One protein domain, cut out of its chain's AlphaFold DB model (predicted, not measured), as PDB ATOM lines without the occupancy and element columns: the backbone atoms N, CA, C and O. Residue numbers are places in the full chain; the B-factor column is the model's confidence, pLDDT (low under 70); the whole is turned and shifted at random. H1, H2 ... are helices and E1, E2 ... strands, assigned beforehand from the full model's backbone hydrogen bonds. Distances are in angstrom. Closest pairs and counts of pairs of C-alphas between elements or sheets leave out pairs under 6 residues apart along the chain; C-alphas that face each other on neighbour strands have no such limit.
ATOM      1  N   LEU A 113      43.625  34.861 -40.863       73.06
ATOM      2  CA  LEU A 113      44.274  36.087 -40.399       73.06
ATOM      3  C   LEU A 113      43.444  37.334 -40.699       73.06
ATOM      4  O   LEU A 113      43.432  38.276 -39.907       73.06
ATOM      5  N   LEU A 114      42.705  37.337 -41.812       70.38
ATOM      6  CA  LEU A 114      41.870  38.481 -42.164       70.38
ATOM      7  C   LEU A 114      40.701  38.653 -41.196       70.38
ATOM      8  O   LEU A 114      40.311  39.792 -40.962       70.38
ATOM      9  N   GLN A 115      40.197  37.581 -40.564       65.88
ATOM     10  CA  GLN A 115      39.148  37.684 -39.531       65.88
ATOM     11  C   GLN A 115      39.554  38.588 -38.364       65.88
ATOM     12  O   GLN A 115      38.688  39.166 -37.712       65.88
ATOM     13  N   ASN A 116      40.859  38.758 -38.158       65.38
ATOM     14  CA  ASN A 116      41.420  39.557 -37.086       65.38
ATOM     15  C   ASN A 116      41.770  40.987 -37.510       65.38
ATOM     16  O   ASN A 116      42.441  41.660 -36.731       65.38
ATOM     17  N   ILE A 117      41.355  41.471 -38.696       72.19
ATOM     18  CA  ILE A 117      41.553  42.889 -39.033       72.19
ATOM     19  C   ILE A 117      40.832  43.738 -37.987       72.19
ATOM     20  O   ILE A 117      39.602  43.850 -37.984       72.19
ATOM     21  N   ARG A 118      41.612  44.378 -37.118       68.94
ATOM     22  CA  ARG A 118      41.086  45.330 -36.147       68.94
ATOM     23  C   ARG A 118      40.882  46.685 -36.814       68.94
ATOM     24  O   ARG A 118      41.611  47.066 -37.731       68.94
ATOM     25  N   HIS A 119      39.887  47.417 -36.321       71.00
ATOM     26  CA  HIS A 119      39.647  48.826 -36.648       71.00
ATOM     27  C   HIS A 119      39.303  49.157 -38.108       71.00
ATOM     28  O   HIS A 119      39.419  50.317 -38.489       71.00
ATOM     29  N   LEU A 120      38.830  48.209 -38.925       78.69
ATOM     30  CA  LEU A 120      38.346  48.533 -40.272       78.69
ATOM     31  C   LEU A 120      37.048  49.364 -40.186       78.69
ATOM     32  O   LEU A 120      35.996  48.813 -39.841       78.69
ATOM     33  N   PRO A 121      37.063  50.667 -40.524       80.69
ATOM     34  CA  PRO A 121      35.885  51.496 -40.377       80.69
ATOM     35  C   PRO A 121      34.808  51.100 -41.388       80.69
ATOM     36  O   PRO A 121      35.062  50.586 -42.484       80.69
ATOM     37  N   LEU A 122      33.559  51.394 -41.040       79.69
ATOM     38  CA  LEU A 122      32.407  51.120 -41.899       79.69
ATOM     39  C   LEU A 122      32.517  51.840 -43.256       79.69
ATOM     40  O   LEU A 122      32.067  51.332 -44.281       79.69
ATOM     41  N   VAL A 123      33.202  52.981 -43.246       84.94
ATOM     42  CA  VAL A 123      33.341  53.932 -44.352       84.94
ATOM     43  C   VAL A 123      34.658  53.806 -45.108       84.94
ATOM     44  O   VAL A 123      34.941  54.657 -45.943       84.94
ATOM     45  N   TYR A 124      35.474  52.773 -44.848       81.81
ATOM     46  CA  TYR A 124      36.797  52.653 -45.482       81.81
ATOM     47  C   TYR A 124      36.722  52.754 -47.018       81.81
ATOM     48  O   TYR A 124      37.576  53.378 -47.634       81.81
ATOM     49  N   SER A 125      35.674  52.201 -47.637       77.00
ATOM     50  CA  SER A 125      35.503  52.195 -49.094       77.00
ATOM     51  C   SER A 125      35.161  53.566 -49.682       77.00
ATOM     52  O   SER A 125      35.189  53.739 -50.897       77.00
ATOM     53  N   SER A 126      34.818  54.530 -48.829       82.56
ATOM     54  CA  SER A 126      34.617  55.934 -49.182       82.56
ATOM     55  C   SER A 126      35.905  56.751 -49.040       82.56
ATOM     56  O   SER A 126      35.963  57.869 -49.545       82.56
ATOM     57  N   LEU A 127      36.913  56.242 -48.325       86.12
ATOM     58  CA  LEU A 127      38.163  56.955 -48.070       86.12
ATOM     59  C   LEU A 127      39.122  56.842 -49.266       86.12
ATOM     60  O   LEU A 127      39.096  55.837 -49.982       86.12
ATOM     61  N   PRO A 128      40.007  57.835 -49.482       86.25
ATOM     62  CA  PRO A 128      41.048  57.729 -50.495       86.25
ATOM     63  C   PRO A 128      41.973  56.553 -50.171       86.25
ATOM     64  O   PRO A 128      42.499  56.452 -49.062       86.25
ATOM     65  N   LEU A 129      42.182  55.665 -51.147       82.44
ATOM     66  CA  LEU A 129      42.965  54.438 -50.958       82.44
ATOM     67  C   LEU A 129      44.406  54.722 -50.519       82.44
ATOM     68  O   LEU A 129      44.941  53.998 -49.693       82.44
ATOM     69  N   GLU A 130      44.998  55.804 -51.018       84.44
ATOM     70  CA  GLU A 130      46.342  56.270 -50.650       84.44
ATOM     71  C   GLU A 130      46.483  56.684 -49.173       84.44
ATOM     72  O   GLU A 130      47.592  56.722 -48.648       84.44
ATOM     73  N   ASP A 131      45.368  56.956 -48.487       87.19
ATOM     74  CA  ASP A 131      45.347  57.276 -47.056       87.19
ATOM     75  C   ASP A 131      45.006  56.058 -46.186       87.19
ATOM     76  O   ASP A 131      44.896  56.189 -44.969       87.19
ATOM     77  N   CYS A 132      44.815  54.882 -46.780       86.81
ATOM     78  CA  CYS A 132      44.419  53.664 -46.086       86.81
ATOM     79  C   CYS A 132      45.511  52.605 -46.225       86.81
ATOM     80  O   CYS A 132      46.003  52.350 -47.320       86.81
ATOM     81  N   PHE A 133      45.872  51.943 -45.129       84.81
ATOM     82  CA  PHE A 133      46.862  50.870 -45.171       84.81
ATOM     83  C   PHE A 133      46.616  49.834 -44.078       84.81
ATOM     84  O   PHE A 133      45.974  50.108 -43.064       84.81
ATOM     85  N   ILE A 134      47.122  48.622 -44.302       84.94
ATOM     86  CA  ILE A 134      47.091  47.532 -43.328       84.94
ATOM     87  C   ILE A 134      48.523  47.282 -42.869       84.94
ATOM     88  O   ILE A 134      49.409  47.063 -43.697       84.94
ATOM     89  N   THR A 135      48.754  47.312 -41.557       82.69
ATOM     90  CA  THR A 135      50.019  46.853 -40.980       82.69
ATOM     91  C   THR A 135      49.913  45.378 -40.627       82.69
ATOM     92  O   THR A 135      48.871  44.897 -40.176       82.69
ATOM     93  N   PHE A 136      51.008  44.666 -40.868       79.69
ATOM     94  CA  PHE A 136      51.150  43.247 -40.576       79.69
ATOM     95  C   PHE A 136      52.144  43.121 -39.430       79.69
ATOM     96  O   PHE A 136      53.352  43.197 -39.654       79.69
ATOM     97  N   ASP A 137      51.626  42.964 -38.217       76.38
ATOM     98  CA  ASP A 137      52.461  42.791 -37.036       76.38
ATOM     99  C   ASP A 137      52.853  41.316 -36.933       76.38
ATOM    100  O   ASP A 137      52.018  40.412 -37.039       76.38
ATOM    101  N   SER A 138      54.151  41.076 -36.801       70.38
ATOM    102  CA  SER A 138      54.756  39.757 -36.911       70.38
ATOM    103  C   SER A 138      55.913  39.673 -35.925       70.38
ATOM    104  O   SER A 138      56.871  40.439 -36.029       70.38
ATOM    105  N   GLU A 139      55.827  38.759 -34.958       63.22
ATOM    106  CA  GLU A 139      56.924  38.496 -34.017       63.22
ATOM    107  C   GLU A 139      58.035  37.640 -34.650       63.22
ATOM    108  O   GLU A 139      59.158  37.589 -34.149       63.22
ATOM    109  N   SER A 140      57.758  36.976 -35.779       60.19
ATOM    110  CA  SER A 140      58.721  36.143 -36.506       60.19
ATOM    111  C   SER A 140      58.449  36.129 -38.009       60.19
ATOM    112  O   SER A 140      57.301  36.124 -38.440       60.19
ATOM    113  N   SER A 141      59.501  36.034 -38.828       60.25
ATOM    114  CA  SER A 141      59.426  36.105 -40.300       60.25
ATOM    115  C   SER A 141      58.474  35.100 -40.974       60.25
ATOM    116  O   SER A 141      58.153  35.269 -42.150       60.25
ATOM    117  N   SER A 142      58.014  34.074 -40.254       58.72
ATOM    118  CA  SER A 142      57.124  33.018 -40.739       58.72
ATOM    119  C   SER A 142      55.669  33.123 -40.262       58.72
ATOM    120  O   SER A 142      54.850  32.325 -40.717       58.72
ATOM    121  N   LYS A 143      55.308  34.078 -39.388       65.19
ATOM    122  CA  LYS A 143      53.947  34.181 -38.834       65.19
ATOM    123  C   LYS A 143      53.476  35.631 -38.709       65.19
ATOM    124  O   LYS A 143      54.224  36.493 -38.260       65.19
ATOM    125  N   ILE A 144      52.231  35.895 -39.110       68.69
ATOM    126  CA  ILE A 144      51.540  37.160 -38.822       68.69
ATOM    127  C   ILE A 144      50.673  36.944 -37.584       68.69
ATOM    128  O   ILE A 144      49.852  36.026 -37.569       68.69
ATOM    129  N   ASP A 145      50.837  37.797 -36.579       68.56
ATOM    130  CA  ASP A 145      50.124  37.683 -35.307       68.56
ATOM    131  C   ASP A 145      48.902  38.610 -35.258       68.56
ATOM    132  O   ASP A 145      47.857  38.204 -34.756       68.56
ATOM    133  N   ASN A 146      48.981  39.815 -35.844       72.81
ATOM    134  CA  ASN A 146      47.847  40.741 -35.948       72.81
ATOM    135  C   ASN A 146      47.845  41.531 -37.266       72.81
ATOM    136  O   ASN A 146      48.893  41.864 -37.822       72.81
ATOM    137  N   LEU A 147      46.640  41.866 -37.743       79.69
ATOM    138  CA  LEU A 147      46.425  42.793 -38.852       79.69
ATOM    139  C   LEU A 147      45.660  44.007 -38.335       79.69
ATOM    140  O   LEU A 147      44.541  43.879 -37.839       79.69
ATOM    141  N   ASN A 148      46.245  45.189 -38.490       81.81
ATOM    142  CA  ASN A 148      45.634  46.434 -38.041       81.81
ATOM    143  C   ASN A 148      45.379  47.339 -39.245       81.81
ATOM    144  O   ASN A 148      46.291  47.629 -40.022       81.81
ATOM    145  N   PHE A 149      44.127  47.767 -39.419       83.94
ATOM    146  CA  PHE A 149      43.785  48.764 -40.426       83.94
ATOM    147  C   PHE A 149      44.032  50.168 -39.879       83.94
ATOM    148  O   PHE A 149      43.595  50.506 -38.778       83.94
ATOM    149  N   TRP A 150      44.672  51.005 -40.687       85.31
ATOM    150  CA  TRP A 150      44.998  52.375 -40.336       85.31
ATOM    151  C   TRP A 150      44.533  53.357 -41.403       85.31
ATOM    152  O   TRP A 150      44.609  53.104 -42.607       85.31
ATOM    153  N   VAL A 151      44.100  54.522 -40.924       87.69
ATOM    154  CA  VAL A 151      43.855  55.708 -41.742       87.69
ATOM    155  C   VAL A 151      44.961  56.714 -41.454       87.69
ATOM    156  O   VAL A 151      45.175  57.114 -40.306       87.69
ATOM    157  N   ASN A 152      45.645  57.169 -42.496       89.75
ATOM    158  CA  ASN A 152      46.606  58.253 -42.419       89.75
ATOM    159  C   ASN A 152      45.871  59.599 -42.307       89.75
ATOM    160  O   ASN A 152      45.746  60.353 -43.272       89.75
TER     161      ASN A 152
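AT A GLANCE: This is residues 113 to 152 of the 304 residues of an uncharacterized protein of Chlamydophila psittaci (UniProt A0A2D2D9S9). A long two-stranded hairpin, E1 and E2, makes one flat ribbon, and the stretch before it runs beside E2 and then turns round one end of the ribbon into E1. The short helix H1 lies beside the beginning of E2, and residues 117 to 118, which come next, pair with E2 as a short extra strand would. At the other end of the ribbon, the loop of residues 138 to 145 joins the two strands. The printed part has 40 residues, with one named helix and two named strands in the order H1, E1, E2; the sheet has the order E1 - E2 and is antiparallel, and the class is mixed, helices and strands, with under half of the residues in named elements. The whole is loose, with a radius of gyration of the C-alphas of 11.3 A, and flat, spanning 33 by 19 by 10 A.

HOW THE PARTS SIT: H1, residues 113 to 116, comes nearest to E2, residues 146 to 151, at the C-alphas of Asn 116 and Leu 147, 6.2 A apart, and the two have 5 pairs of C-alphas within 8 A. With 4 residues H1 is too short for an O i to N i+4 pair inside it; its one O i to N i+3 pair is within hydrogen-bond range. Residues 117 to 118 pair with residues 147 to 148 of E2, parallel. E1, residues 132 to 137, and E2 form a hairpin and are antiparallel, with 156 degrees between their directions. The C-alphas of 134 and 149 face each other at 4.6 A. N 135 and O 148 are within hydrogen-bond range at 2.9 A, as are N 150 and O 133 at 2.9 A.

IN THESE COORDINATES: H1 runs from Leu 113, with its C-alpha at (44.274, 36.087, -40.399), to Asn 116. E1 runs from Cys 132, with its C-alpha at (44.419, 53.664, -46.086), to Asp 137, 16.3 A from first to last C-alpha. E2 runs from Asn 146 to Val 151, whose C-alpha is at (43.855, 55.708, -41.742), and is 16.5 A long.

THE WHOLE: The two C-alphas farthest apart, those of Ser 126 and Ser 140, are 33.7 A apart. The C-alphas of Leu 113 and Asn 152, the first and last printed, are 22.4 A apart. The printed part has no cut. The link from H1 to E1 is long, with 15 residues, and the link from E1 to E2 is short, with 8. The mean pLDDT of the printed part is 76.8, and the model's confidence is under 70 at residues 115 to 116, residue 118 and residues 139 to 145.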